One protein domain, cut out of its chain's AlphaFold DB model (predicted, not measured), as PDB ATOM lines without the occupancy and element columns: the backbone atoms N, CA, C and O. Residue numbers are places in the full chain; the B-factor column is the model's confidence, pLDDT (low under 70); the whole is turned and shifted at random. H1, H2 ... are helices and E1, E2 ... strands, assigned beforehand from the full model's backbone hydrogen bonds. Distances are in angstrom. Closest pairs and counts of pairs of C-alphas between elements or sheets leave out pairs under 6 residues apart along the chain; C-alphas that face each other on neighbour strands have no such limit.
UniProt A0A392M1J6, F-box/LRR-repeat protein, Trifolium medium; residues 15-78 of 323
ATOM      1  N   SER A  15     237.487 162.020  92.080       93.69
ATOM      2  CA  SER A  15     237.653 162.223  90.635       93.69
ATOM      3  C   SER A  15     236.776 161.302  89.781       93.69
ATOM      4  O   SER A  15     236.852 161.368  88.554       93.69
ATOM      5  N   LEU A  16     235.969 160.427  90.392       94.56
ATOM      6  CA  LEU A  16     235.157 159.469  89.645       94.56
ATOM      7  C   LEU A  16     233.981 160.177  88.960       94.56
ATOM      8  O   LEU A  16     233.105 160.735  89.616       94.56
ATOM      9  N   LYS A  17     233.961 160.117  87.625       96.19
ATOM     10  CA  LYS A  17     232.905 160.701  86.780       96.19
ATOM     11  C   LYS A  17     231.824 159.709  86.364       96.19
ATOM     12  O   LYS A  17     230.706 160.122  86.075       96.19
ATOM     13  N   THR A  18     232.146 158.420  86.343       96.44
ATOM     14  CA  THR A  18     231.231 157.357  85.920       96.44
ATOM     15  C   THR A  18     231.266 156.232  86.937       96.44
ATOM     16  O   THR A  18     232.341 155.721  87.247       96.44
ATOM     17  N   LEU A  19     230.093 155.849  87.431       93.88
ATOM     18  CA  LEU A  19     229.900 154.730  88.342       93.88
ATOM     19  C   LEU A  19     228.872 153.786  87.726       93.88
ATOM     20  O   LEU A  19     227.742 154.192  87.459       93.88
ATOM     21  N   ASP A  20     229.287 152.545  87.510       92.88
ATOM     22  CA  ASP A  20     228.450 151.479  86.975       92.88
ATOM     23  C   ASP A  20     228.405 150.332  87.985       92.88
ATOM     24  O   ASP A  20     229.443 149.778  88.360       92.88
ATOM     25  N   LEU A  21     227.207 150.049  88.485       89.38
ATOM     26  CA  LEU A  21     226.932 148.996  89.447       89.38
ATOM     27  C   LEU A  21     225.980 148.003  88.798       89.38
ATOM     28  O   LEU A  21     224.795 148.287  88.663       89.38
ATOM     29  N   ASP A  22     226.509 146.833  88.460       87.75
ATOM     30  CA  ASP A  22     225.753 145.742  87.859       87.75
ATOM     31  C   ASP A  22     225.845 144.491  88.735       87.75
ATOM     32  O   ASP A  22     226.945 144.007  89.028       87.75
ATOM     33  N   ARG A  23     224.693 143.963  89.164       83.94
ATOM     34  CA  ARG A  23     224.590 142.723  89.960       83.94
ATOM     35  C   ARG A  23     225.423 142.766  91.248       83.94
ATOM     36  O   ARG A  23     226.123 141.813  91.611       83.94
ATOM     37  N   VAL A  24     225.345 143.900  91.951       81.69
ATOM     38  CA  VAL A  24     226.028 144.161  93.229       81.69
ATOM     39  C   VAL A  24     225.034 144.070  94.383       81.69
ATOM     40  O   VAL A  24     223.940 144.616  94.311       81.69
ATOM     41  N   SER A  25     225.418 143.428  95.489       81.00
ATOM     42  CA  SER A  25     224.575 143.369  96.689       81.00
ATOM     43  C   SER A  25     225.098 144.304  97.772       81.00
ATOM     44  O   SER A  25     226.260 144.192  98.185       81.00
ATOM     45  N   PHE A  26     224.225 145.153  98.302       76.94
ATOM     46  CA  PHE A  26     224.508 145.952  99.489       76.94
ATOM     47  C   PHE A  26     223.753 145.390 100.692       76.94
ATOM     48  O   PHE A  26     222.690 144.776 100.580       76.94
ATOM     49  N   HIS A  27     224.320 145.576 101.883       74.00
ATOM     50  CA  HIS A  27     223.634 145.190 103.114       74.00
ATOM     51  C   HIS A  27     222.334 145.993 103.297       74.00
ATOM     52  O   HIS A  27     221.284 145.434 103.604       74.00
ATOM     53  N   ASP A  28     222.406 147.293 103.031       72.81
ATOM     54  CA  ASP A  28     221.310 148.247 103.115       72.81
ATOM     55  C   ASP A  28     221.521 149.379 102.098       72.81
ATOM     56  O   ASP A  28     222.601 149.541 101.517       72.81
ATOM     57  N   MET A  29     220.467 150.168 101.906       75.06
ATOM     58  CA  MET A  29     220.462 151.366 101.065       75.06
ATOM     59  C   MET A  29     221.482 152.415 101.513       75.06
ATOM     60  O   MET A  29     222.050 153.124 100.686       75.06
ATOM     61  N   GLU A  30     221.751 152.514 102.815       77.38
ATOM     62  CA  GLU A  30     222.686 153.503 103.348       77.38
ATOM     63  C   GLU A  30     224.103 153.269 102.806       77.38
ATOM     64  O   GLU A  30     224.769 154.219 102.400       77.38
ATOM     65  N   ASN A  31     224.553 152.014 102.711       80.12
ATOM     66  CA  ASN A  31     225.862 151.688 102.139       80.12
ATOM     67  C   ASN A  31     225.977 152.074 100.656       80.12
ATOM     68  O   ASN A  31     227.011 152.614 100.255       80.12
ATOM     69  N   LEU A  32     224.931 151.842  99.855       82.38
ATOM     70  CA  LEU A  32     224.896 152.283  98.458       82.38
ATOM     71  C   LEU A  32     225.015 153.808  98.375       82.38
ATOM     72  O   LEU A  32     225.836 154.348  97.633       82.38
ATOM     73  N   MET A  33     224.237 154.519  99.184       81.94
ATOM     74  CA  MET A  33     224.238 155.973  99.145       81.94
ATOM     75  C   MET A  33     225.533 156.589  99.690       81.94
ATOM     76  O   MET A  33     225.960 157.646  99.220       81.94
ATOM     77  N   ARG A  34     226.208 155.927 100.634       82.19
ATOM     78  CA  ARG A  34     227.553 156.312 101.086       82.19
ATOM     79  C   ARG A  34     228.582 156.191  99.964       82.19
ATOM     80  O   ARG A  34     229.407 157.084  99.817       82.19
ATOM     81  N   LEU A  35     228.491 155.153  99.132       86.56
ATOM     82  CA  LEU A  35     229.349 155.011  97.953       86.56
ATOM     83  C   LEU A  35     229.098 156.139  96.939       86.56
ATOM     84  O   LEU A  35     230.043 156.778  96.482       86.56
ATOM     85  N   ILE A  36     227.827 156.415  96.628       87.44
ATOM     86  CA  ILE A  36     227.455 157.456  95.658       87.44
ATOM     87  C   ILE A  36     227.866 158.850  96.160       87.44
ATOM     88  O   ILE A  36     228.406 159.648  95.397       87.44
ATOM     89  N   SER A  37     227.661 159.151  97.446       84.12
ATOM     90  CA  SER A  37     228.053 160.446  98.031       84.12
ATOM     91  C   SER A  37     229.570 160.651  98.123       84.12
ATOM     92  O   SER A  37     230.018 161.795  98.105       84.12
ATOM     93  N   GLY A  38     230.357 159.571  98.131       86.62
ATOM     94  CA  GLY A  38     231.815 159.602  97.987       86.62
ATOM     95  C   GLY A  38     232.318 159.973  96.585       86.62
ATOM     96  O   GLY A  38     233.524 160.068  96.380       86.62
ATOM     97  N   CYS A  39     231.420 160.185  95.617       90.69
ATOM     98  CA  CYS A  39     231.741 160.543  94.233       90.69
ATOM     99  C   CYS A  39     231.216 161.963  93.905       90.69
ATOM    100  O   CYS A  39     230.237 162.115  93.171       90.69
ATOM    101  N   PRO A  40     231.821 163.042  94.437       88.88
ATOM    102  CA  PRO A  40     231.277 164.405  94.350       88.88
ATOM    103  C   PRO A  40     231.211 164.993  92.928       88.88
ATOM    104  O   PRO A  40     230.452 165.936  92.690       88.88
ATOM    105  N   VAL A  41     231.994 164.461  91.984       93.31
ATOM    106  CA  VAL A  41     232.038 164.902  90.576       93.31
ATOM    107  C   VAL A  41     231.367 163.912  89.620       93.31
ATOM    108  O   VAL A  41     231.627 163.950  88.421       93.31
ATOM    109  N   LEU A  42     230.520 163.020  90.143       94.25
ATOM    110  CA  LEU A  42     229.856 161.990  89.353       94.25
ATOM    111  C   LEU A  42     228.923 162.608  88.301       94.25
ATOM    112  O   LEU A  42     227.990 163.338  88.633       94.25
ATOM    113  N   GLU A  43     229.174 162.283  87.035       96.81
ATOM    114  CA  GLU A  43     228.431 162.757  85.863       96.81
ATOM    115  C   GLU A  43     227.480 161.672  85.325       96.81
ATOM    116  O   GLU A  43     226.394 161.991  84.837       96.81
ATOM    117  N   ASN A  44     227.851 160.392  85.454       96.75
ATOM    118  CA  ASN A  44     227.091 159.249  84.947       96.75
ATOM    119  C   ASN A  44     226.929 158.170  86.022       96.75
ATOM    120  O   ASN A  44     227.922 157.687  86.572       96.75
ATOM    121  N   LEU A  45     225.689 157.761  86.276       94.50
ATOM    122  CA  LEU A  45     225.351 156.707  87.230       94.50
ATOM    123  C   LEU A  45     224.524 155.619  86.541       94.50
ATOM    124  O   LEU A  45     223.470 155.922  85.987       94.50
ATOM    125  N   THR A  46     224.970 154.370  86.636       93.38
ATOM    126  CA  THR A  46     224.188 153.182  86.275       93.38
ATOM    127  C   THR A  46     224.082 152.267  87.489       93.38
ATOM    128  O   THR A  46     225.085 151.978  88.139       93.38
ATOM    129  N   VAL A  47     222.861 151.841  87.808       88.50
ATOM    130  CA  VAL A  47     222.552 150.919  88.905       88.50
ATOM    131  C   VAL A  47     221.565 149.874  88.385       88.50
ATOM    132  O   VAL A  47     220.367 150.149  88.335       88.50
ATOM    133  N   SER A  48     222.071 148.702  87.992       83.31
ATOM    134  CA  SER A  48     221.309 147.549  87.490       83.31
ATOM    135  C   SER A  48     221.432 146.339  88.416       83.31
ATOM    136  O   SER A  48     222.509 146.043  88.939       83.31
ATOM    137  N   ASP A  49     220.320 145.627  88.626       74.62
ATOM    138  CA  ASP A  49     220.270 144.390  89.422       74.62
ATOM    139  C   ASP A  49     220.923 144.511  90.816       74.62
ATOM    140  O   ASP A  49     221.667 143.634  91.267       74.62
ATOM    141  N   VAL A  50     220.686 145.630  91.507       71.31
ATOM    142  CA  VAL A  50     221.222 145.863  92.853       71.31
ATOM    143  C   VAL A  50     220.224 145.428  93.921       71.31
ATOM    144  O   VAL A  50     219.122 145.962  94.018       71.31
ATOM    145  N   GLU A  51     220.640 144.487  94.767       68.50
ATOM    146  CA  GLU A  51     219.836 143.971  95.878       68.50
ATOM    147  C   GLU A  51     220.253 144.602  97.214       68.50
ATOM    148  O   GLU A  51     221.441 144.642  97.557       68.50
ATOM    149  N   THR A  52     219.272 145.024  98.019       64.69
ATOM    150  CA  THR A  52     219.473 145.457  99.412       64.69
ATOM    151  C   THR A  52     218.738 144.526 100.371       64.69
ATOM    152  O   THR A  52     217.546 144.280 100.203       64.69
ATOM    153  N   ARG A  53     219.425 144.008 101.396       61.12
ATOM    154  CA  ARG A  53     218.850 143.012 102.327       61.12
ATOM    155  C   ARG A  53     217.884 143.603 103.354       61.12
ATOM    156  O   ARG A  53     217.015 142.889 103.846       61.12
ATOM    157  N   ALA A  54     218.047 144.879 103.697       57.41
ATOM    158  CA  ALA A  54     217.111 145.621 104.532       57.41
ATOM    159  C   ALA A  54     216.131 146.406 103.648       57.41
ATOM    160  O   ALA A  54     216.557 147.097 102.721       57.41
ATOM    161  N   GLY A  55     214.831 146.293 103.933       52.69
ATOM    162  CA  GLY A  55     213.780 147.018 103.221       52.69
ATOM    163  C   GLY A  55     213.949 148.543 103.263       52.69
ATOM    164  O   GLY A  55     214.642 149.102 104.112       52.69
ATOM    165  N   LEU A  56     213.281 149.200 102.316       52.31
ATOM    166  CA  LEU A  56     213.292 150.633 102.021       52.31
ATOM    167  C   LEU A  56     213.308 151.555 103.261       52.31
ATOM    168  O   LEU A  56     212.285 151.782 103.908       52.31
ATOM    169  N   THR A  57     214.450 152.191 103.532       50.69
ATOM    170  CA  THR A  57     214.558 153.369 104.413       50.69
ATOM    171  C   THR A  57     214.362 154.649 103.585       50.69
ATOM    172  O   THR A  57     215.261 155.468 103.431       50.69
ATOM    173  N   ILE A  58     213.153 154.846 103.040       51.41
ATOM    174  CA  ILE A  58     212.766 156.014 102.202       51.41
ATOM    175  C   ILE A  58     212.715 157.348 103.000       51.41
ATOM    176  O   ILE A  58     212.408 158.407 102.465       51.41
ATOM    177  N   GLY A  59     213.059 157.353 104.290       45.00
ATOM    178  CA  GLY A  59     213.011 158.553 105.140       45.00
ATOM    179  C   GLY A  59     214.228 159.485 105.059       45.00
ATOM    180  O   GLY A  59     214.198 160.570 105.637       45.00
ATOM    181  N   GLY A  60     215.310 159.089 104.384       53.88
ATOM    182  CA  GLY A  60     216.516 159.913 104.291       53.88
ATOM    183  C   GLY A  60     216.355 161.028 103.261       53.88
ATOM    184  O   GLY A  60     216.311 160.760 102.063       53.88
ATOM    185  N   TYR A  61     216.301 162.290 103.695       50.03
ATOM    186  CA  TYR A  61     216.437 163.432 102.790       50.03
ATOM    187  C   TYR A  61     217.775 163.327 102.043       50.03
ATOM    188  O   TYR A  61     218.835 163.549 102.629       50.03
ATOM    189  N   PHE A  62     217.734 162.990 100.753       67.56
ATOM    190  CA  PHE A  62     218.919 162.979  99.901       67.56
ATOM    191  C   PHE A  62     219.037 164.278  99.124       67.56
ATOM    192  O   PHE A  62     218.112 164.696  98.425       67.56
ATOM    193  N   LYS A  63     220.206 164.910  99.244       73.19
ATOM    194  CA  LYS A  63     220.558 166.052  98.408       73.19
ATOM    195  C   LYS A  63     220.699 165.581  96.954       73.19
ATOM    196  O   LYS A  63     221.302 164.529  96.731       73.19
ATOM    197  N   PRO A  64     220.195 166.353  95.978       81.75
ATOM    198  CA  PRO A  64     220.417 166.067  94.569       81.75
ATOM    199  C   PRO A  64     221.909 165.956  94.235       81.75
ATOM    200  O   PRO A  64     222.723 166.772  94.681       81.75
ATOM    201  N   LEU A  65     222.266 164.976  93.406       86.69
ATOM    202  CA  LEU A  65     223.618 164.787  92.887       86.69
ATOM    203  C   LEU A  65     223.883 165.858  91.823       86.69
ATOM    204  O   LEU A  65     223.563 165.707  90.650       86.69
ATOM    205  N   SER A  66     224.407 167.000  92.266       86.94
ATOM    206  CA  SER A  66     224.444 168.245  91.480       86.94
ATOM    207  C   SER A  66     225.223 168.190  90.159       86.94
ATOM    208  O   SER A  66     224.954 169.001  89.277       86.94
ATOM    209  N   LYS A  67     226.182 167.269  90.019       93.50
ATOM    210  CA  LYS A  67     226.994 167.094  88.803       93.50
ATOM    211  C   LYS A  67     226.464 166.013  87.865       93.50
ATOM    212  O   LYS A  67     226.993 165.871  86.767       93.50
ATOM    213  N   LEU A  68     225.420 165.294  88.274       94.75
ATOM    214  CA  LEU A  68     224.902 164.168  87.521       94.75
ATOM    215  C   LEU A  68     224.177 164.653  86.262       94.75
ATOM    216  O   LEU A  68     223.250 165.459  86.330       94.75
ATOM    217  N   ILE A  69     224.606 164.141  85.112       96.69
ATOM    218  CA  ILE A  69     224.050 164.442  83.789       96.69
ATOM    219  C   ILE A  69     223.137 163.303  83.342       96.69
ATOM    220  O   ILE A  69     222.071 163.554  82.775       96.69
ATOM    221  N   LYS A  70     223.544 162.058  83.606       97.50
ATOM    222  CA  LYS A  70     222.827 160.850  83.199       97.50
ATOM    223  C   LYS A  70     222.666 159.889  84.370       97.50
ATOM    224  O   LYS A  70     223.634 159.591  85.069       97.50
ATOM    225  N   ALA A  71     221.457 159.362  84.525       95.56
ATOM    226  CA  ALA A  71     221.153 158.311  85.483       95.56
ATOM    227  C   ALA A  71     220.395 157.166  84.809       95.56
ATOM    228  O   ALA A  71     219.444 157.385  84.058       95.56
ATOM    229  N   ASN A  72     220.816 155.947  85.113       94.00
ATOM    230  CA  ASN A  72     220.103 154.728  84.799       94.00
ATOM    231  C   ASN A  72     219.872 153.952  86.097       94.00
ATOM    232  O   ASN A  72     220.840 153.521  86.723       94.00
ATOM    233  N   ILE A  73     218.621 153.849  86.536       89.00
ATOM    234  CA  ILE A  73     218.284 153.348  87.871       89.00
ATOM    235  C   ILE A  73     217.123 152.358  87.821       89.00
ATOM    236  O   ILE A  73     216.180 152.521  87.050       89.00
ATOM    237  N   HIS A  74     217.149 151.368  88.709       80.56
ATOM    238  CA  HIS A  74     215.941 150.640  89.090       80.56
ATOM    239  C   HIS A  74     215.141 151.448  90.121       80.56
ATOM    240  O   HIS A  74     215.702 152.016  91.065       80.56
ATOM    241  N   SER A  75     213.825 151.483  89.921       66.56
ATOM    242  CA  SER A  75     212.825 152.333  90.579       66.56
ATOM    243  C   SER A  75     212.912 152.410  92.112       66.56
ATOM    244  O   SER A  75     212.685 153.469  92.691       66.56
ATOM    245  N   LEU A  76     213.303 151.330  92.790       65.69
ATOM    246  CA  LEU A  76     213.339 151.278  94.255       65.69
ATOM    247  C   LEU A  76     214.723 151.467  94.874       65.69
ATOM    248  O   LEU A  76     214.814 151.476  96.094       65.69
ATOM    249  N   VAL A  77     215.794 151.600  94.087       71.12
ATOM    250  CA  VAL A  77     217.175 151.534  94.608       71.12
ATOM    251  C   VAL A  77     217.783 152.919  94.832       71.12
ATOM    252  O   VAL A  77     218.555 153.126  95.767       71.12
ATOM    253  N   VAL A  78     217.423 153.895  94.001       76.81
ATOM    254  CA  VAL A  78     217.934 155.267  94.104       76.81
ATOM    255  C   VAL A  78     216.756 156.230  94.242       76.81
ATOM    256  O   VAL A  78     215.895 156.256  93.363       76.81
TER     257      VAL A  78
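What this domain is: This is residues 15 to 78 of the 323 residues of the protein "F-box/LRR-repeat protein" of Trifolium medium (UniProt A0A392M1J6). There is little regular structure here: three short parallel strands side by side make a small wall, one helix lies across from it, and a wide loop, residues 49 to 69, swings out from E2 and back to E3. The 64 printed residues include E1, H1, E2, E3 in chain order, with 24 in named elements, class mixed; the sheet's order is E1, E2, E3. It is compact, radius of gyration of the C-alphas 11.2 A, spanning 29 by 25 by 19 A.

Where its parts are: Find C-alpha 18 at (231.231, 157.357, 85.920), where E1, residues 18 to 22, begins. Next come H1, residues 29 to 37, 12.2 A, and E2, residues 44 to 48, 13.3 A. E3, residues 70 to 74, ends at (215.941, 150.640, 89.090).

How they stand to each other: Parallel E1 and E2 have N 21 and O 46 within hydrogen-bond range, 2.9 A; for parallel E2 and E3 see N 47 and O 72, 2.8 A. E1, H1, E2 form a strand-helix-strand unit, two parallel neighbour strands with a helix between, its crossover right-handed. H1, with every O i to N i+4 pair within range, only grazes the sheet, with residues 32 to 36.

The domain as a whole: The printed part has no cut. The E2 to E3 link is long, 21 residues. Residues 51 to 62 and 75 to 76 have pLDDT under 70.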